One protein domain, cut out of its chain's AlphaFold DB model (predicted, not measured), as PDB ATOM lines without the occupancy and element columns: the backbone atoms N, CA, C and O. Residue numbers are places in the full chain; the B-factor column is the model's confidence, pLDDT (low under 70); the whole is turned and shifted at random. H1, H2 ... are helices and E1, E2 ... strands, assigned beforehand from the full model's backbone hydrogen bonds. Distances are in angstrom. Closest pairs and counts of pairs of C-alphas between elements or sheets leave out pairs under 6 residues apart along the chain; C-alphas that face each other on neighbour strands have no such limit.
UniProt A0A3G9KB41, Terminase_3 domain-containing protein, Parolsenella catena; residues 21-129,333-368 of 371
ATOM      1  N   VAL A  21      80.699 161.817 181.391       92.75
ATOM      2  CA  VAL A  21      82.052 162.318 181.135       92.75
ATOM      3  C   VAL A  21      81.955 163.464 180.143       92.75
ATOM      4  O   VAL A  21      81.355 163.307 179.087       92.75
ATOM      5  N   TRP A  22      82.554 164.602 180.474       94.94
ATOM      6  CA  TRP A  22      82.543 165.780 179.618       94.94
ATOM      7  C   TRP A  22      83.974 166.253 179.370       94.94
ATOM      8  O   TRP A  22      84.700 166.561 180.313       94.94
ATOM      9  N   PHE A  23      84.382 166.249 178.102       93.81
ATOM     10  CA  PHE A  23      85.632 166.833 177.634       93.81
ATOM     11  C   PHE A  23      85.350 168.215 177.057       93.81
ATOM     12  O   PHE A  23      84.828 168.329 175.950       93.81
ATOM     13  N   GLU A  24      85.696 169.230 177.837       93.38
ATOM     14  CA  GLU A  24      85.710 170.631 177.423       93.38
ATOM     15  C   GLU A  24      87.026 170.960 176.723       93.38
ATOM     16  O   GLU A  24      88.061 170.388 177.071       93.38
ATOM     17  N   GLU A  25      86.974 171.866 175.745       90.56
ATOM     18  CA  GLU A  25      88.111 172.228 174.890       90.56
ATOM     19  C   GLU A  25      88.791 170.979 174.304       90.56
ATOM     20  O   GLU A  25      90.010 170.815 174.370       90.56
ATOM     21  N   LEU A  26      87.976 170.056 173.768       93.19
ATOM     22  CA  LEU A  26      88.436 168.771 173.228       93.19
ATOM     23  C   LEU A  26      89.633 168.948 172.290       93.19
ATOM     24  O   LEU A  26      90.573 168.169 172.369       93.19
ATOM     25  N   ASP A  27      89.625 169.978 171.449       90.75
ATOM     26  CA  ASP A  27      90.683 170.266 170.486       90.75
ATOM     27  C   ASP A  27      92.061 170.535 171.108       90.75
ATOM     28  O   ASP A  27      93.078 170.328 170.446       90.75
ATOM     29  N   GLN A  28      92.107 170.946 172.376       90.75
ATOM     30  CA  GLN A  28      93.342 171.222 173.112       90.75
ATOM     31  C   GLN A  28      93.999 169.954 173.683       90.75
ATOM     32  O   GLN A  28      95.099 170.024 174.236       90.75
ATOM     33  N   PHE A  29      93.356 168.784 173.570       92.62
ATOM     34  CA  PHE A  29      93.985 167.515 173.932       92.62
ATOM     35  C   PHE A  29      94.986 167.073 172.854       92.62
ATOM     36  O   PHE A  29      94.812 167.337 171.666       92.62
ATOM     37  N   ASP A  30      95.998 166.303 173.264       91.06
ATOM     38  CA  ASP A  30      97.057 165.791 172.374       91.06
ATOM     39  C   ASP A  30      96.553 164.845 171.262       91.06
ATOM     40  O   ASP A  30      97.312 164.477 170.367       91.06
ATOM     41  N   GLY A  31      95.298 164.393 171.337       92.31
ATOM     42  CA  GLY A  31      94.705 163.495 170.355       92.31
ATOM     43  C   GLY A  31      93.633 162.574 170.929       92.31
ATOM     44  O   GLY A  31      93.475 162.416 172.147       92.31
ATOM     45  N   ILE A  32      92.952 161.868 170.023       92.50
ATOM     46  CA  ILE A  32      91.908 160.900 170.372       92.50
ATOM     47  C   ILE A  32      92.423 159.763 171.265       92.50
ATOM     48  O   ILE A  32      91.676 159.242 172.091       92.50
ATOM     49  N   ASP A  33      93.700 159.389 171.173       93.06
ATOM     50  CA  ASP A  33      94.272 158.327 172.010       93.06
ATOM     51  C   ASP A  33      94.354 158.727 173.488       93.06
ATOM     52  O   ASP A  33      94.096 157.901 174.371       93.06
ATOM     53  N   THR A  34      94.615 160.006 173.777       93.31
ATOM     54  CA  THR A  34      94.550 160.549 175.140       93.31
ATOM     55  C   THR A  34      93.120 160.471 175.673       93.31
ATOM     56  O   THR A  34      92.895 159.953 176.772       93.31
ATOM     57  N   VAL A  35      92.137 160.878 174.868       93.75
ATOM     58  CA  VAL A  35      90.708 160.801 175.212       93.75
ATOM     59  C   VAL A  35      90.277 159.348 175.444       93.75
ATOM     60  O   VAL A  35      89.696 159.027 176.483       93.75
ATOM     61  N   ARG A  36      90.639 158.422 174.547       91.94
ATOM     62  CA  ARG A  36      90.366 156.978 174.676       91.94
ATOM     63  C   ARG A  36      90.995 156.387 175.932       91.94
ATOM     64  O   ARG A  36      90.349 155.608 176.628       91.94
ATOM     65  N   SER A  37      92.229 156.765 176.258       92.06
ATOM     66  CA  SER A  37      92.918 156.323 177.476       92.06
ATOM     67  C   SER A  37      92.165 156.745 178.745       92.06
ATOM     68  O   SER A  37      92.002 155.943 179.672       92.06
ATOM     69  N   ILE A  38      91.644 157.978 178.771       91.62
ATOM     70  CA  ILE A  38      90.802 158.489 179.861       91.62
ATOM     71  C   ILE A  38      89.487 157.701 179.923       91.62
ATOM     72  O   ILE A  38      89.137 157.171 180.981       91.62
ATOM     73  N   LEU A  39      88.792 157.546 178.794       91.31
ATOM     74  CA  LEU A  39      87.527 156.812 178.708       91.31
ATOM     75  C   LEU A  39      87.668 155.350 179.155       91.31
ATOM     76  O   LEU A  39      86.877 154.890 179.972       91.31
ATOM     77  N   ASN A  40      88.719 154.647 178.730       88.25
ATOM     78  CA  ASN A  40      89.020 153.275 179.159       88.25
ATOM     79  C   ASN A  40      89.286 153.162 180.669       88.25
ATOM     80  O   ASN A  40      89.185 152.081 181.255       88.25
ATOM     81  N   SER A  41      89.661 154.263 181.323       86.06
ATOM     82  CA  SER A  41      89.787 154.307 182.778       86.06
ATOM     83  C   SER A  41      88.449 154.565 183.469       86.06
ATOM     84  O   SER A  41      88.211 153.989 184.529       86.06
ATOM     85  N   LEU A  42      87.605 155.431 182.904       87.56
ATOM     86  CA  LEU A  42      86.341 155.858 183.511       87.56
ATOM     87  C   LEU A  42      85.196 154.866 183.265       87.56
ATOM     88  O   LEU A  42      84.358 154.683 184.145       87.56
ATOM     89  N   ARG A  43      85.204 154.161 182.127       85.00
ATOM     90  CA  ARG A  43      84.160 153.208 181.710       85.00
ATOM     91  C   ARG A  43      84.441 151.751 182.102       85.00
ATOM     92  O   ARG A  43      84.043 150.825 181.408       85.00
ATOM     93  N   ARG A  44      85.176 151.515 183.194       78.00
ATOM     94  CA  ARG A  44      85.551 150.149 183.630       78.00
ATOM     95  C   ARG A  44      84.412 149.352 184.261       78.00
ATOM     96  O   ARG A  44      84.517 148.136 184.378       78.00
ATOM     97  N   SER A  45      83.388 150.040 184.742       76.31
ATOM     98  CA  SER A  45      82.251 149.467 185.456       76.31
ATOM     99  C   SER A  45      81.023 150.320 185.188       76.31
ATOM    100  O   SER A  45      81.170 151.540 185.119       76.31
ATOM    101  N   GLY A  46      79.850 149.697 185.133       80.56
ATOM    102  CA  GLY A  46      78.598 150.371 184.802       80.56
ATOM    103  C   GLY A  46      78.159 150.109 183.367       80.56
ATOM    104  O   GLY A  46      78.971 149.693 182.542       80.56
ATOM    105  N   ASP A  47      76.877 150.357 183.109       83.75
ATOM    106  CA  ASP A  47      76.210 149.978 181.860       83.75
ATOM    107  C   ASP A  47      75.665 151.190 181.078       83.75
ATOM    108  O   ASP A  47      75.348 151.045 179.897       83.75
ATOM    109  N   ASP A  48      75.619 152.382 181.698       87.25
ATOM    110  CA  ASP A  48      75.051 153.605 181.117       87.25
ATOM    111  C   ASP A  48      76.077 154.745 181.088       87.25
ATOM    112  O   ASP A  48      76.514 155.237 182.131       87.25
ATOM    113  N   PHE A  49      76.445 155.207 179.890       88.38
ATOM    114  CA  PHE A  49      77.401 156.304 179.726       88.38
ATOM    115  C   PHE A  49      76.883 157.393 178.789       88.38
ATOM    116  O   PHE A  49      76.440 157.100 177.678       88.38
ATOM    117  N   TRP A  50      77.053 158.645 179.212       89.81
ATOM    118  CA  TRP A  50      76.874 159.839 178.390       89.81
ATOM    119  C   TRP A  50      78.195 160.576 178.283       89.81
ATOM    120  O   TRP A  50      78.776 160.992 179.293       89.81
ATOM    121  N   ILE A  51      78.686 160.711 177.055       92.94
ATOM    122  CA  ILE A  51      79.970 161.347 176.792       92.94
ATOM    123  C   ILE A  51      79.742 162.582 175.960       92.94
ATOM    124  O   ILE A  51      79.244 162.492 174.840       92.94
ATOM    125  N   PHE A  52      80.130 163.707 176.537       94.06
ATOM    126  CA  PHE A  52      80.041 165.017 175.936       94.06
ATOM    127  C   PHE A  52      81.435 165.436 175.483       94.06
ATOM    128  O   PHE A  52      82.385 165.399 176.272       94.06
ATOM    129  N   TYR A  53      81.562 165.832 174.225       94.38
ATOM    130  CA  TYR A  53      82.717 166.577 173.745       94.38
ATOM    131  C   TYR A  53      82.269 167.982 173.386       94.38
ATOM    132  O   TYR A  53      81.228 168.125 172.758       94.38
ATOM    133  N   THR A  54      83.033 168.987 173.792       91.25
ATOM    134  CA  THR A  54      82.806 170.395 173.464       91.25
ATOM    135  C   THR A  54      84.104 171.055 173.062       91.25
ATOM    136  O   THR A  54      85.112 170.931 173.756       91.25
ATOM    137  N   TYR A  55      84.108 171.730 171.914       90.00
ATOM    138  CA  TYR A  55      85.302 172.417 171.430       90.00
ATOM    139  C   TYR A  55      85.024 173.441 170.337       90.00
ATOM    140  O   TYR A  55      83.943 173.501 169.760       90.00
ATOM    141  N   ASN A  56      86.060 174.211 170.039       84.19
ATOM    142  CA  ASN A  56      86.141 175.084 168.884       84.19
ATOM    143  C   ASN A  56      86.642 174.324 167.680       84.19
ATOM    144  O   ASN A  56      87.762 173.826 167.787       84.19
ATOM    145  N   PRO A  57      85.924 174.283 166.545       84.06
ATOM    146  CA  PRO A  57      86.480 173.744 165.311       84.06
ATOM    147  C   PRO A  57      87.861 174.366 165.040       84.06
ATOM    148  O   PRO A  57      87.964 175.584 164.845       84.06
ATOM    149  N   PRO A  58      88.956 173.585 165.096       83.25
ATOM    150  CA  PRO A  58      90.281 174.153 164.934       83.25
ATOM    151  C   PRO A  58      90.467 174.656 163.510       83.25
ATOM    152  O   PRO A  58      89.982 174.055 162.554       83.25
ATOM    153  N   ARG A  59      91.231 175.744 163.368       76.38
ATOM    154  CA  ARG A  59      91.453 176.389 162.064       76.38
ATOM    155  C   ARG A  59      92.101 175.471 161.037       76.38
ATOM    156  O   ARG A  59      91.834 175.625 159.853       76.38
ATOM    157  N   THR A  60      92.984 174.590 161.499       80.44
ATOM    158  CA  THR A  60      93.632 173.593 160.651       80.44
ATOM    159  C   THR A  60      92.640 172.481 160.373       80.44
ATOM    160  O   THR A  60      92.204 171.802 161.306       80.44
ATOM    161  N   LEU A  61      92.312 172.277 159.100       82.88
ATOM    162  CA  LEU A  61      91.270 171.334 158.702       82.88
ATOM    163  C   LEU A  61      91.612 169.908 159.149       82.88
ATOM    164  O   LEU A  61      90.792 169.260 159.787       82.88
ATOM    165  N   TRP A  62      92.862 169.480 158.965       84.56
ATOM    166  CA  TRP A  62      93.376 168.178 159.415       84.56
ATOM    167  C   TRP A  62      93.593 168.040 160.930       84.56
ATOM    168  O   TRP A  62      94.231 167.084 161.377       84.56
ATOM    169  N   SER A  63      93.097 168.971 161.750       88.81
ATOM    170  CA  SER A  63      93.099 168.765 163.196       88.81
ATOM    171  C   SER A  63      92.386 167.459 163.547       88.81
ATOM    172  O   SER A  63      91.312 167.158 163.022       88.81
ATOM    173  N   TRP A  64      92.957 166.702 164.484       92.44
ATOM    174  CA  TRP A  64      92.381 165.433 164.921       92.44
ATOM    175  C   TRP A  64      90.953 165.604 165.458       92.44
ATOM    176  O   TRP A  64      90.174 164.665 165.368       92.44
ATOM    177  N   ALA A  65      90.599 166.782 165.988       91.50
ATOM    178  CA  ALA A  65      89.252 167.065 166.472       91.50
ATOM    179  C   ALA A  65      88.241 167.166 165.316       91.50
ATOM    180  O   ALA A  65      87.166 166.587 165.411       91.50
ATOM    181  N   ASN A  66      88.615 167.797 164.196       89.88
ATOM    182  CA  ASN A  66      87.783 167.856 162.986       89.88
ATOM    183  C   ASN A  66      87.634 166.469 162.344       89.88
ATOM    184  O   ASN A  66      86.545 166.080 161.936       89.88
ATOM    185  N   HIS A  67      88.715 165.683 162.301       90.00
ATOM    186  CA  HIS A  67      88.647 164.277 161.888       90.00
ATOM    187  C   HIS A  67      87.732 163.469 162.825       90.00
ATOM    188  O   HIS A  67      86.909 162.670 162.389       90.00
ATOM    189  N   GLU A  68      87.851 163.672 164.135       91.88
ATOM    190  CA  GLU A  68      86.996 163.014 165.117       91.88
ATOM    191  C   GLU A  68      85.523 163.416 164.949       91.88
ATOM    192  O   GLU A  68      84.655 162.566 165.111       91.88
ATOM    193  N   GLU A  69      85.217 164.660 164.571       90.88
ATOM    194  CA  GLU A  69      83.862 165.088 164.202       90.88
ATOM    195  C   GLU A  69      83.270 164.204 163.101       90.88
ATOM    196  O   GLU A  69      82.191 163.641 163.288       90.88
ATOM    197  N   LEU A  70      84.006 164.019 162.000       89.81
ATOM    198  CA  LEU A  70      83.595 163.186 160.865       89.81
ATOM    199  C   LEU A  70      83.334 161.740 161.289       89.81
ATOM    200  O   LEU A  70      82.333 161.133 160.906       89.81
ATOM    201  N   GLU A  71      84.217 161.186 162.119       89.88
ATOM    202  CA  GLU A  71      84.056 159.837 162.656       89.88
ATOM    203  C   GLU A  71      82.824 159.715 163.561       89.88
ATOM    204  O   GLU A  71      82.179 158.666 163.607       89.88
ATOM    205  N   ARG A  72      82.468 160.783 164.278       89.88
ATOM    206  CA  ARG A  72      81.300 160.827 165.165       89.88
ATOM    207  C   ARG A  72      79.995 161.012 164.399       89.88
ATOM    208  O   ARG A  72      79.028 160.346 164.756       89.88
ATOM    209  N   GLU A  73      79.981 161.798 163.324       87.44
ATOM    210  CA  GLU A  73      78.824 161.960 162.422       87.44
ATOM    211  C   GLU A  73      78.372 160.619 161.811       87.44
ATOM    212  O   GLU A  73      77.191 160.413 161.537       87.44
ATOM    213  N   ARG A  74      79.297 159.661 161.656       85.19
ATOM    214  CA  ARG A  74      79.023 158.322 161.101       85.19
ATOM    215  C   ARG A  74      78.386 157.352 162.091       85.19
ATOM    216  O   ARG A  74      77.937 156.274 161.696       85.19
ATOM    217  N   ARG A  75      78.384 157.666 163.386       85.31
ATOM    218  CA  ARG A  75      77.911 156.738 164.415       85.31
ATOM    219  C   ARG A  75      76.439 156.969 164.719       85.31
ATOM    220  O   ARG A  75      76.051 158.041 165.159       85.31
ATOM    221  N   SER A  76      75.634 155.915 164.608       85.44
ATOM    222  CA  SER A  76      74.207 155.961 164.961       85.44
ATOM    223  C   SER A  76      73.939 156.219 166.448       85.44
ATOM    224  O   SER A  76      72.831 156.598 166.813       85.44
ATOM    225  N   ASP A  77      74.939 155.994 167.299       85.25
ATOM    226  CA  ASP A  77      74.882 156.190 168.748       85.25
ATOM    227  C   ASP A  77      75.404 157.566 169.191       85.25
ATOM    228  O   ASP A  77      75.630 157.803 170.377       85.25
ATOM    229  N   THR A  78      75.667 158.463 168.239       88.88
ATOM    230  CA  THR A  78      76.256 159.771 168.505       88.88
ATOM    231  C   THR A  78      75.433 160.876 167.856       88.88
ATOM    232  O   THR A  78      75.057 160.798 166.692       88.88
ATOM    233  N   LEU A  79      75.173 161.932 168.619       91.94
ATOM    234  CA  LEU A  79      74.677 163.201 168.113       91.94
ATOM    235  C   LEU A  79      75.838 164.168 167.932       91.94
ATOM    236  O   LEU A  79      76.632 164.364 168.853       91.94
ATOM    237  N   VAL A  80      75.885 164.823 166.778       88.44
ATOM    238  CA  VAL A  80      76.807 165.925 166.498       88.44
ATOM    239  C   VAL A  80      75.972 167.177 166.261       88.44
ATOM    240  O   VAL A  80      75.128 167.207 165.366       88.44
ATOM    241  N   GLY A  81      76.164 168.192 167.103       87.88
ATOM    242  CA  GLY A  81      75.442 169.457 167.032       87.88
ATOM    243  C   GLY A  81      76.398 170.638 166.947       87.88
ATOM    244  O   GLY A  81      77.334 170.746 167.736       87.88
ATOM    245  N   ARG A  82      76.129 171.545 166.005       86.00
ATOM    246  CA  ARG A  82      76.832 172.823 165.857       86.00
ATOM    247  C   ARG A  82      75.972 173.938 166.437       86.00
ATOM    248  O   ARG A  82      74.758 173.947 166.236       86.00
ATOM    249  N   SER A  83      76.604 174.856 167.158       84.75
ATOM    250  CA  SER A  83      75.955 176.052 167.692       84.75
ATOM    251  C   SER A  83      76.876 177.251 167.556       84.75
ATOM    252  O   SER A  83      78.093 177.124 167.681       84.75
ATOM    253  N   SER A  84      76.278 178.408 167.317       87.00
ATOM    254  CA  SER A  84      76.962 179.675 167.094       87.00
ATOM    255  C   SER A  84      76.306 180.787 167.916       87.00
ATOM    256  O   SER A  84      75.218 180.618 168.476       87.00
ATOM    257  N   TYR A  85      76.954 181.948 168.018       86.06
ATOM    258  CA  TYR A  85      76.414 183.044 168.821       86.06
ATOM    259  C   TYR A  85      75.034 183.543 168.353       86.06
ATOM    260  O   TYR A  85      74.238 183.881 169.232       86.06
ATOM    261  N   PRO A  86      74.654 183.534 167.053       87.50
ATOM    262  CA  PRO A  86      73.307 183.914 166.637       87.50
ATOM    263  C   PRO A  86      72.231 182.959 167.169       87.50
ATOM    264  O   PRO A  86      71.118 183.406 167.446       87.50
ATOM    265  N   ASP A  87      72.546 181.672 167.371       85.69
ATOM    266  CA  ASP A  87      71.610 180.703 167.964       85.69
ATOM    267  C   ASP A  87      71.271 181.076 169.417       85.69
ATOM    268  O   ASP A  87      70.131 180.925 169.874       85.69
ATOM    269  N   VAL A  88      72.261 181.608 170.136       84.81
ATOM    270  CA  VAL A  88      72.103 182.085 171.512       84.81
ATOM    271  C   VAL A  88      71.430 183.454 171.526       84.81
ATOM    272  O   VAL A  88      70.427 183.609 172.210       84.81
ATOM    273  N   VAL A  89      71.880 184.421 170.718       83.56
ATOM    274  CA  VAL A  89      71.256 185.758 170.627       83.56
ATOM    275  C   VAL A  89      69.775 185.667 170.250       83.56
ATOM    276  O   VAL A  89      68.949 186.389 170.805       83.56
ATOM    277  N   GLY A  90      69.414 184.763 169.338       82.31
ATOM    278  CA  GLY A  90      68.034 184.596 168.887       82.31
ATOM    279  C   GLY A  90      67.095 183.960 169.916       82.31
ATOM    280  O   GLY A  90      65.880 184.053 169.750       82.31
ATOM    281  N   THR A  91      67.621 183.306 170.959       85.25
ATOM    282  CA  THR A  91      66.801 182.547 171.923       85.25
ATOM    283  C   THR A  91      66.981 182.982 173.376       85.25
ATOM    284  O   THR A  91      65.993 183.052 174.102       85.25
ATOM    285  N   HIS A  92      68.212 183.283 173.782       84.56
ATOM    286  CA  HIS A  92      68.633 183.649 175.137       84.56
ATOM    287  C   HIS A  92      69.703 184.759 175.080       84.56
ATOM    288  O   HIS A  92      70.860 184.542 175.459       84.56
ATOM    289  N   PRO A  93      69.367 185.954 174.554       81.75
ATOM    290  CA  PRO A  93      70.329 187.044 174.380       81.75
ATOM    291  C   PRO A  93      70.983 187.484 175.694       81.75
ATOM    292  O   PRO A  93      72.100 187.987 175.682       81.75
ATOM    293  N   GLU A  94      70.332 187.265 176.836       86.38
ATOM    294  CA  GLU A  94      70.860 187.584 178.159       86.38
ATOM    295  C   GLU A  94      72.065 186.726 178.583       86.38
ATOM    296  O   GLU A  94      72.732 187.057 179.564       86.38
ATOM    297  N   TRP A  95      72.364 185.640 177.860       84.69
ATOM    298  CA  TRP A  95      73.526 184.783 178.127       84.69
ATOM    299  C   TRP A  95      74.809 185.294 177.476       84.69
ATOM    300  O   TRP A  95      75.899 184.894 177.882       84.69
ATOM    301  N   LEU A  96      74.692 186.180 176.485       81.81
ATOM    302  CA  LEU A  96      75.827 186.785 175.803       81.81
ATOM    303  C   LEU A  96      75.933 188.259 176.177       81.81
ATOM    304  O   LEU A  96      75.007 189.045 176.005       81.81
ATOM    305  N   GLY A  97      77.099 188.648 176.688       82.94
ATOM    306  CA  GLY A  97      77.372 190.051 176.974       82.94
ATOM    307  C   GLY A  97      77.391 190.880 175.690       82.94
ATOM    308  O   GLY A  97      77.963 190.450 174.690       82.94
ATOM    309  N   ALA A  98      76.843 192.098 175.741       83.94
ATOM    310  CA  ALA A  98      76.866 193.034 174.613       83.94
ATOM    311  C   ALA A  98      78.267 193.211 173.978       83.94
ATOM    312  O   ALA A  98      78.342 193.127 172.755       83.94
ATOM    313  N   PRO A  99      79.381 193.307 174.742       85.19
ATOM    314  CA  PRO A  99      80.716 193.410 174.146       85.19
ATOM    315  C   PRO A  99      81.115 192.226 173.254       85.19
ATOM    316  O   PRO A  99      81.858 192.409 172.298       85.19
ATOM    317  N   PHE A 100      80.632 191.012 173.546       86.81
ATOM    318  CA  PHE A 100      80.912 189.837 172.713       86.81
ATOM    319  C   PHE A 100      80.218 189.955 171.354       86.81
ATOM    320  O   PHE A 100      80.823 189.694 170.319       86.81
ATOM    321  N   VAL A 101      78.946 190.367 171.358       86.12
ATOM    322  CA  VAL A 101      78.167 190.549 170.127       86.12
ATOM    323  C   VAL A 101      78.712 191.725 169.319       86.12
ATOM    324  O   VAL A 101      78.838 191.620 168.108       86.12
ATOM    325  N   GLU A 102      79.089 192.824 169.975       87.31
ATOM    326  CA  GLU A 102      79.704 193.982 169.318       87.31
ATOM    327  C   GLU A 102      81.014 193.615 168.610       87.31
ATOM    328  O   GLU A 102      81.203 193.997 167.458       87.31
ATOM    329  N   GLU A 103      81.885 192.829 169.252       88.38
ATOM    330  CA  GLU A 103      83.127 192.347 168.632       88.38
ATOM    331  C   GLU A 103      82.847 191.383 167.468       88.38
ATOM    332  O   GLU A 103      83.485 191.486 166.421       88.38
ATOM    333  N   ALA A 104      81.865 190.484 167.616       87.62
ATOM    334  CA  ALA A 104      81.431 189.580 166.550       87.62
ATOM    335  C   ALA A 104      80.986 190.352 165.303       87.62
ATOM    336  O   ALA A 104      81.414 190.068 164.185       87.62
ATOM    337  N   GLU A 105      80.119 191.341 165.501       91.38
ATOM    338  CA  GLU A 105      79.533 192.149 164.437       91.38
ATOM    339  C   GLU A 105      80.576 193.083 163.812       91.38
ATOM    340  O   GLU A 105      80.623 193.215 162.591       91.38
ATOM    341  N   TYR A 106      81.472 193.658 164.622       91.25
ATOM    342  CA  TYR A 106      82.613 194.416 164.118       91.25
ATOM    343  C   TYR A 106      83.519 193.542 163.247       91.25
ATOM    344  O   TYR A 106      83.868 193.947 162.137       91.25
ATOM    345  N   LEU A 107      83.864 192.329 163.705       87.56
ATOM    346  CA  LEU A 107      84.682 191.405 162.925       87.56
ATOM    347  C   LEU A 107      83.993 191.013 161.619       87.56
ATOM    348  O   LEU A 107      84.653 190.989 160.586       87.56
ATOM    349  N   ARG A 108      82.677 190.766 161.629       90.62
ATOM    350  CA  ARG A 108      81.911 190.493 160.403       90.62
ATOM    351  C   ARG A 108      82.092 191.597 159.365       90.62
ATOM    352  O   ARG A 108      82.248 191.299 158.183       90.62
ATOM    353  N   ASP A 109      82.066 192.847 159.812       92.06
ATOM    354  CA  ASP A 109      82.136 194.010 158.933       92.06
ATOM    355  C   ASP A 109      83.558 194.251 158.390       92.06
ATOM    356  O   ASP A 109      83.706 194.716 157.257       92.06
ATOM    357  N   VAL A 110      84.609 193.934 159.162       89.56
ATOM    358  CA  VAL A 110      86.011 194.152 158.743       89.56
ATOM    359  C   VAL A 110      86.670 192.934 158.087       89.56
ATOM    360  O   VAL A 110      87.555 193.109 157.249       89.56
ATOM    361  N   ASP A 111      86.254 191.720 158.448       82.25
ATOM    362  CA  ASP A 111      86.743 190.441 157.925       82.25
ATOM    363  C   ASP A 111      85.665 189.345 158.080       82.25
ATOM    364  O   ASP A 111      85.667 188.534 159.011       82.25
ATOM    365  N   GLU A 112      84.738 189.296 157.118       84.00
ATOM    366  CA  GLU A 112      83.637 188.320 157.089       84.00
ATOM    367  C   GLU A 112      84.136 186.864 157.142       84.00
ATOM    368  O   GLU A 112      83.454 185.979 157.660       84.00
ATOM    369  N   ARG A 113      85.335 186.585 156.618       74.19
ATOM    370  CA  ARG A 113      85.895 185.232 156.617       74.19
ATOM    371  C   ARG A 113      86.401 184.846 158.001       74.19
ATOM    372  O   ARG A 113      86.112 183.738 158.459       74.19
ATOM    373  N   ALA A 114      87.151 185.735 158.650       76.62
ATOM    374  CA  ALA A 114      87.545 185.542 160.036       76.62
ATOM    375  C   ALA A 114      86.300 185.385 160.908       76.62
ATOM    376  O   ALA A 114      86.253 184.450 161.691       76.62
ATOM    377  N   TRP A 115      85.253 186.178 160.683       85.31
ATOM    378  CA  TRP A 115      83.982 186.033 161.386       85.31
ATOM    379  C   TRP A 115      83.275 184.692 161.142       85.31
ATOM    380  O   TRP A 115      82.826 184.075 162.099       85.31
ATOM    381  N   ARG A 116      83.200 184.177 159.909       82.12
ATOM    382  CA  ARG A 116      82.628 182.839 159.645       82.12
ATOM    383  C   ARG A 116      83.378 181.737 160.396       82.12
ATOM    384  O   ARG A 116      82.769 180.889 161.044       82.12
ATOM    385  N   SER A 117      84.707 181.777 160.358       76.62
ATOM    386  CA  SER A 117      85.530 180.785 161.052       76.62
ATOM    387  C   SER A 117      85.464 180.941 162.570       76.62
ATOM    388  O   SER A 117      85.301 179.956 163.284       76.62
ATOM    389  N   GLU A 118      85.618 182.168 163.058       80.00
ATOM    390  CA  GLU A 118      85.738 182.474 164.478       80.00
ATOM    391  C   GLU A 118      84.384 182.445 165.136       80.00
ATOM    392  O   GLU A 118      84.283 181.781 166.145       80.00
ATOM    393  N   TYR A 119      83.365 183.087 164.558       84.50
ATOM    394  CA  TYR A 119      82.064 183.289 165.182       84.50
ATOM    395  C   TYR A 119      80.942 182.337 164.739       84.50
ATOM    396  O   TYR A 119      79.944 182.183 165.448       84.50
ATOM    397  N   LEU A 120      81.070 181.684 163.583       84.56
ATOM    398  CA  LEU A 120      80.104 180.667 163.144       84.56
ATOM    399  C   LEU A 120      80.647 179.237 163.255       84.56
ATOM    400  O   LEU A 120      79.888 178.285 163.080       84.56
ATOM    401  N   GLY A 121      81.938 179.073 163.567       75.81
ATOM    402  CA  GLY A 121      82.587 177.764 163.623       75.81
ATOM    403  C   GLY A 121      82.644 177.069 162.261       75.81
ATOM    404  O   GLY A 121      82.761 175.845 162.197       75.81
ATOM    405  N   GLU A 122      82.528 177.821 161.164       77.94
ATOM    406  CA  GLU A 122      82.627 177.243 159.832       77.94
ATOM    407  C   GLU A 122      84.072 176.797 159.571       77.94
ATOM    408  O   GLU A 122      85.032 177.553 159.760       77.94
ATOM    409  N   LEU A 123      84.233 175.572 159.062       67.00
ATOM    410  CA  LEU A 123      85.506 175.044 158.559       67.00
ATOM    411  C   LEU A 123      85.897 175.711 157.228       67.00
ATOM    412  O   LEU A 123      86.368 175.061 156.305       67.00
ATOM    413  N   THR A 124      85.712 177.023 157.090       57.94
ATOM    414  CA  THR A 124      86.085 177.774 155.882       57.94
ATOM    415  C   THR A 124      87.598 177.879 155.694       57.94
ATOM    416  O   THR A 124      88.073 178.452 154.705       57.94
ATOM    417  N   GLY A 125      88.374 177.393 156.669       52.34
ATOM    418  CA  GLY A 125      89.791 177.673 156.804       52.34
ATOM    419  C   GLY A 125      90.076 179.187 156.807       52.34
ATOM    420  O   GLY A 125      89.254 180.038 156.451       52.34
ATOM    421  N   PRO A 126      91.291 179.598 157.155       52.34
ATOM    422  CA  PRO A 126      91.671 181.007 157.100       52.34
ATOM    423  C   PRO A 126      92.072 181.471 155.687       52.34
ATOM    424  O   PRO A 126      92.859 182.402 155.538       52.34
ATOM    425  N   GLY A 127      91.670 180.757 154.636       63.09
ATOM    426  CA  GLY A 127      92.251 180.938 153.298       63.09
ATOM    427  C   GLY A 127      92.413 179.665 152.501       63.09
ATOM    428  O   GLY A 127      92.378 179.710 151.281       63.09
ATOM    429  N   GLY A 128      92.661 178.573 153.221       73.69
ATOM    430  CA  GLY A 128      93.542 177.527 152.723       73.69
ATOM    431  C   GLY A 128      92.866 176.288 152.182       73.69
ATOM    432  O   GLY A 128      93.583 175.434 151.688       73.69
ATOM    433  N   SER A 129      91.543 176.151 152.274       85.56
ATOM    434  CA  SER A 129      90.856 175.004 151.675       85.56
ATOM    435  C   SER A 129      91.188 174.917 150.182       85.56
ATOM    436  O   SER A 129      91.173 175.918 149.463       85.56
ATOM    437  N   GLN A 333      92.120 184.289 167.203       28.59
ATOM    438  CA  GLN A 333      91.049 184.622 168.169       28.59
ATOM    439  C   GLN A 333      90.532 183.382 168.950       28.59
ATOM    440  O   GLN A 333      90.956 182.260 168.656       28.59
ATOM    441  N   LEU A 334      89.668 183.640 169.946       27.92
ATOM    442  CA  LEU A 334      89.149 182.804 171.044       27.92
ATOM    443  C   LEU A 334      87.671 182.360 170.843       27.92
ATOM    444  O   LEU A 334      86.825 183.195 170.564       27.92
ATOM    445  N   SER A 335      87.429 181.069 171.105       28.03
ATOM    446  CA  SER A 335      86.309 180.312 171.728       28.03
ATOM    447  C   SER A 335      84.795 180.328 171.321       28.03
ATOM    448  O   SER A 335      84.112 181.337 171.428       28.03
ATOM    449  N   TYR A 336      84.286 179.101 171.062       40.53
ATOM    450  CA  TYR A 336      83.000 178.458 170.660       40.53
ATOM    451  C   TYR A 336      82.916 177.004 171.187       40.53
ATOM    452  O   TYR A 336      83.918 176.420 171.603       40.53
ATOM    453  N   PHE A 337      81.715 176.407 171.140       35.94
ATOM    454  CA  PHE A 337      81.391 175.070 171.657       35.94
ATOM    455  C   PHE A 337      80.670 174.195 170.603       35.94
ATOM    456  O   PHE A 337      79.550 174.504 170.197       35.94
ATOM    457  N   LEU A 338      81.272 173.070 170.201       38.56
ATOM    458  CA  LEU A 338      80.660 171.977 169.426       38.56
ATOM    459  C   LEU A 338      80.262 170.828 170.353       38.56
ATOM    460  O   LEU A 338      81.144 170.099 170.780       38.56
ATOM    461  N   LEU A 339      78.974 170.600 170.615       38.84
ATOM    462  CA  LEU A 339      78.534 169.492 171.468       38.84
ATOM    463  C   LEU A 339      78.420 168.178 170.672       38.84
ATOM    464  O   LEU A 339      77.527 168.021 169.838       38.84
ATOM    465  N   ILE A 340      79.270 167.203 170.981       40.69
ATOM    466  CA  ILE A 340      79.124 165.810 170.544       40.69
ATOM    467  C   ILE A 340      78.615 164.994 171.730       40.69
ATOM    468  O   ILE A 340      79.285 164.934 172.759       40.69
ATOM    469  N   VAL A 341      77.459 164.347 171.592       42.12
ATOM    470  CA  VAL A 341      76.878 163.470 172.620       42.12
ATOM    471  C   VAL A 341      76.908 162.034 172.119       42.12
ATOM    472  O   VAL A 341      76.175 161.701 171.199       42.12
ATOM    473  N   SER A 342      77.730 161.172 172.713       32.56
ATOM    474  CA  SER A 342      77.725 159.730 172.429       32.56
ATOM    475  C   SER A 342      76.999 158.981 173.545       32.56
ATOM    476  O   SER A 342      77.336 159.136 174.723       32.56
ATOM    477  N   GLU A 343      76.008 158.173 173.169       34.25
ATOM    478  CA  GLU A 343      75.310 157.221 174.031       34.25
ATOM    479  C   GLU A 343      75.882 155.822 173.772       34.25
ATOM    480  O   GLU A 343      76.035 155.403 172.632       34.25
ATOM    481  N   SER A 344      76.220 155.068 174.816       38.41
ATOM    482  CA  SER A 344      76.564 153.650 174.663       38.41
ATOM    483  C   SER A 344      75.815 152.843 175.715       38.41
ATOM    484  O   SER A 344      76.209 152.885 176.879       38.41
ATOM    485  N   SER A 345      74.754 152.126 175.326       34.94
ATOM    486  CA  SER A 345      74.049 151.176 176.199       34.94
ATOM    487  C   SER A 345      73.746 149.857 175.472       34.94
ATOM    488  O   SER A 345      73.463 149.821 174.274       34.94
ATOM    489  N   LEU A 346      73.850 148.744 176.205       38.03
ATOM    490  CA  LEU A 346      73.655 147.373 175.707       38.03
ATOM    491  C   LEU A 346      72.226 146.840 175.909       38.03
ATOM    492  O   LEU A 346      71.970 145.674 175.611       38.03
ATOM    493  N   THR A 347      71.276 147.638 176.413       33.34
ATOM    494  CA  THR A 347      69.916 147.138 176.677       33.34
ATOM    495  C   THR A 347      68.806 148.139 176.366       33.34
ATOM    496  O   THR A 347      68.783 149.281 176.807       33.34
ATOM    497  N   ALA A 348      67.821 147.655 175.609       33.03
ATOM    498  CA  ALA A 348      66.645 148.392 175.182       33.03
ATOM    499  C   ALA A 348      65.639 148.561 176.333       33.03
ATOM    500  O   ALA A 348      64.704 147.765 176.430       33.03
ATOM    501  N   ARG A 349      65.802 149.559 177.221       34.22
ATOM    502  CA  ARG A 349      64.720 150.013 178.132       34.22
ATOM    503  C   ARG A 349      64.980 151.382 178.816       34.22
ATOM    504  O   ARG A 349      65.175 151.421 180.021       34.22
ATOM    505  N   ARG A 350      64.734 152.483 178.070       40.72
ATOM    506  CA  ARG A 350      64.354 153.861 178.537       40.72
ATOM    507  C   ARG A 350      65.416 154.645 179.354       40.72
ATOM    508  O   ARG A 350      66.296 154.007 179.905       40.72
ATOM    509  N   PRO A 351      65.306 155.987 179.557       37.81
ATOM    510  CA  PRO A 351      64.397 157.011 179.009       37.81
ATOM    511  C   PRO A 351      64.983 157.722 177.774       37.81
ATOM    512  O   PRO A 351      66.173 157.627 177.514       37.81
ATOM    513  N   SER A 352      64.161 158.434 176.995       43.91
ATOM    514  CA  SER A 352      64.655 159.154 175.812       43.91
ATOM    515  C   SER A 352      65.630 160.266 176.204       43.91
ATOM    516  O   SER A 352      65.412 160.980 177.187       43.91
ATOM    517  N   MET A 353      66.661 160.450 175.379       42.50
ATOM    518  CA  MET A 353      67.698 161.487 175.452       42.50
ATOM    519  C   MET A 353      67.138 162.905 175.731       42.50
ATOM    520  O   MET A 353      67.788 163.723 176.383       42.50
ATOM    521  N   SER A 354      65.875 163.161 175.363       39.72
ATOM    522  CA  SER A 354      65.121 164.381 175.681       39.72
ATOM    523  C   SER A 354      64.949 164.663 177.184       39.72
ATOM    524  O   SER A 354      64.972 165.821 177.589       39.72
ATOM    525  N   SER A 355      64.823 163.644 178.042       36.88
ATOM    526  CA  SER A 355      64.564 163.827 179.481       36.88
ATOM    527  C   SER A 355      65.783 164.284 180.284       36.88
ATOM    528  O   SER A 355      65.605 164.916 181.329       36.88
ATOM    529  N   LEU A 356      66.999 163.925 179.860       41.16
ATOM    530  CA  LEU A 356      68.226 164.249 180.593       41.16
ATOM    531  C   LEU A 356      68.870 165.527 180.053       41.16
ATOM    532  O   LEU A 356      69.315 166.362 180.840       41.16
ATOM    533  N   CYS A 357      68.829 165.731 178.734       39.81
ATOM    534  CA  CYS A 357      69.338 166.957 178.138       39.81
ATOM    535  C   CYS A 357      68.547 168.196 178.607       39.81
ATOM    536  O   CYS A 357      69.163 169.222 178.864       39.81
ATOM    537  N   MET A 358      67.237 168.068 178.880       36.00
ATOM    538  CA  MET A 358      66.407 169.115 179.513       36.00
ATOM    539  C   MET A 358      66.925 169.629 180.871       36.00
ATOM    540  O   MET A 358      66.490 170.685 181.320       36.00
ATOM    541  N   ARG A 359      67.803 168.886 181.564       38.59
ATOM    542  CA  ARG A 359      68.353 169.287 182.873       38.59
ATOM    543  C   ARG A 359      69.709 169.989 182.794       38.59
ATOM    544  O   ARG A 359      70.074 170.644 183.764       38.59
ATOM    545  N   PHE A 360      70.439 169.841 181.689       38.91
ATOM    546  CA  PHE A 360      71.807 170.357 181.538       38.91
ATOM    547  C   PHE A 360      71.965 171.343 180.370       38.91
ATOM    548  O   PHE A 360      72.899 172.135 180.382       38.91
ATOM    549  N   PHE A 361      71.035 171.344 179.412       39.81
ATOM    550  CA  PHE A 361      71.000 172.255 178.271       39.81
ATOM    551  C   PHE A 361      69.576 172.817 178.090       39.81
ATOM    552  O   PHE A 361      68.597 172.105 178.333       39.81
ATOM    553  N   PRO A 362      69.408 174.083 177.667       41.09
ATOM    554  CA  PRO A 362      68.088 174.632 177.355       41.09
ATOM    555  C   PRO A 362      67.413 173.860 176.213       41.09
ATOM    556  O   PRO A 362      68.039 173.489 175.219       41.09
ATOM    557  N   TRP A 363      66.096 173.671 176.332       37.00
ATOM    558  CA  TRP A 363      65.244 172.951 175.373       37.00
ATOM    559  C   TRP A 363      65.368 173.454 173.920       37.00
ATOM    560  O   TRP A 363      65.216 172.674 172.981       37.00
ATOM    561  N   SER A 364      65.702 174.733 173.720       39.50
ATOM    562  CA  SER A 364      65.863 175.339 172.392       39.50
ATOM    563  C   SER A 364      67.022 174.738 171.587       39.50
ATOM    564  O   SER A 364      66.844 174.488 170.397       39.50
ATOM    565  N   LEU A 365      68.163 174.434 172.223       38.81
ATOM    566  CA  LEU A 365      69.334 173.823 171.572       38.81
ATOM    567  C   LEU A 365      69.102 172.346 171.209       38.81
ATOM    568  O   LEU A 365      69.631 171.855 170.217       38.81
ATOM    569  N   LEU A 366      68.266 171.643 171.976       36.91
ATOM    570  CA  LEU A 366      67.987 170.213 171.787       36.91
ATOM    571  C   LEU A 366      66.887 169.927 170.768       36.91
ATOM    572  O   LEU A 366      66.916 168.889 170.113       36.91
ATOM    573  N   SER A 367      65.944 170.857 170.608       35.69
ATOM    574  CA  SER A 367      64.799 170.722 169.697       35.69
ATOM    575  C   SER A 367      65.165 170.630 168.206       35.69
ATOM    576  O   SER A 367      64.299 170.349 167.384       35.69
ATOM    577  N   ARG A 368      66.438 170.856 167.849       40.16
ATOM    578  CA  ARG A 368      66.966 170.706 166.482       40.16
ATOM    579  C   ARG A 368      67.768 169.420 166.256       40.16
ATOM    580  O   ARG A 368      68.070 169.106 165.112       40.16
TER     581      ARG A 368
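Overview. This is residues 21 to 129 and 333 to 368 of the 371 residues of the protein "Terminase_3 domain-containing protein" of Parolsenella catena (UniProt A0A3G9KB41). A small, slightly twisted sheet has H2 packed over one face, while the short helices H6 and H7 stand off from its other face. H1 grazes the sheet, and a second part, the helical hairpin of H4 and H5 with H3 near it, lies beyond one end of the strands and adds to the long axis. The printed part has 145 residues, with seven named helices and four named strands in the order E1 H1 E2 H2 E3 H3 H4 H5 E4 H6 H7, class mixed. The mixed sheet runs E1 E2 E4 E3. The whole is compact, with a radius of gyration of the C-alphas of 16.9 A, yet elongated, spanning 52 by 33 by 22 A.

Arrangement. E1, residues 21 to 24, is an edge strand parallel to E2, residues 49 to 54, with N 23 and O 52 2.8 A apart, within hydrogen-bond range. With H1, residues 32 to 42, they form a strand-helix-strand unit, two parallel neighbours with a helix between in the chain, its crossover right-handed; H1 only grazes the sheet with residues 35 to 42. E2 is antiparallel to E4, residues 339 to 344, with N 340 and O 53 at 2.8 A. E4 is antiparallel to the edge strand E3, residues 78 to 81, with N 79 and O 341 at 2.8 A. H2, residues 64 to 73, is on the sheet in two layers, helix over sheet, at a height of 10.1 A; its closest C-alphas to E3 are Glu 73 and Val 80, 6.0 A. E2, H2 and E3 form a split unit, E4 between the strands, also right-handed. H1 and H2 only just touch, with 3 pairs of C-alphas within 8 A, the closest Ile 32 and Trp 64 at 7.1 A. H3, residues 85 to 89, is close but not clearly touching H4, residues 98 to 110: the closest C-alphas, Tyr 85 and Val 101, are 7.8 A apart. H4, with residues 104 to 108 alone, touches H5, residues 112 to 119, in a hairpin at a shallow tilt of 31 degrees, opposite ways; the closest C-alphas, Arg 108 and Trp 115, are 5.0 A apart. H6, residues 354 to 360, touches H7, residues 363 to 366, the closest C-alphas being Cys 357 and Leu 366, 7.3 A; neither is on the sheet. H1 to H5 have every O i to N i+4 pair within hydrogen-bond range, H6 1 of 3 with 2 of 4 O i to N i+3 pairs, and H7 is too short for an O i to N i+4 pair.

Along the chain. E1 begins at C-alpha 21 (82.052, 162.318, 181.135). From first to last C-alpha H1 is 15.1 A, E2 16.3 A, H2 14.2 A, H4 18.4 A and E4 16.3 A. H4 ends at C-alpha 110 (86.011, 194.152, 158.743), and H7 ends at C-alpha 366 (67.987, 170.213, 171.787).

Size, cuts and confidence. The C-alphas farthest apart, Val 110 and Thr 347, are 52.8 A apart. Residues 130 to 332 are not printed, and C-alphas 129 and 333 are 19.1 A apart across the cut, which lies between H5 and E4. Of the links that are printed whole, none is long. Mean pLDDT of the printed part is 73.7; residues 123 to 127 and 333 to 368 are under 70.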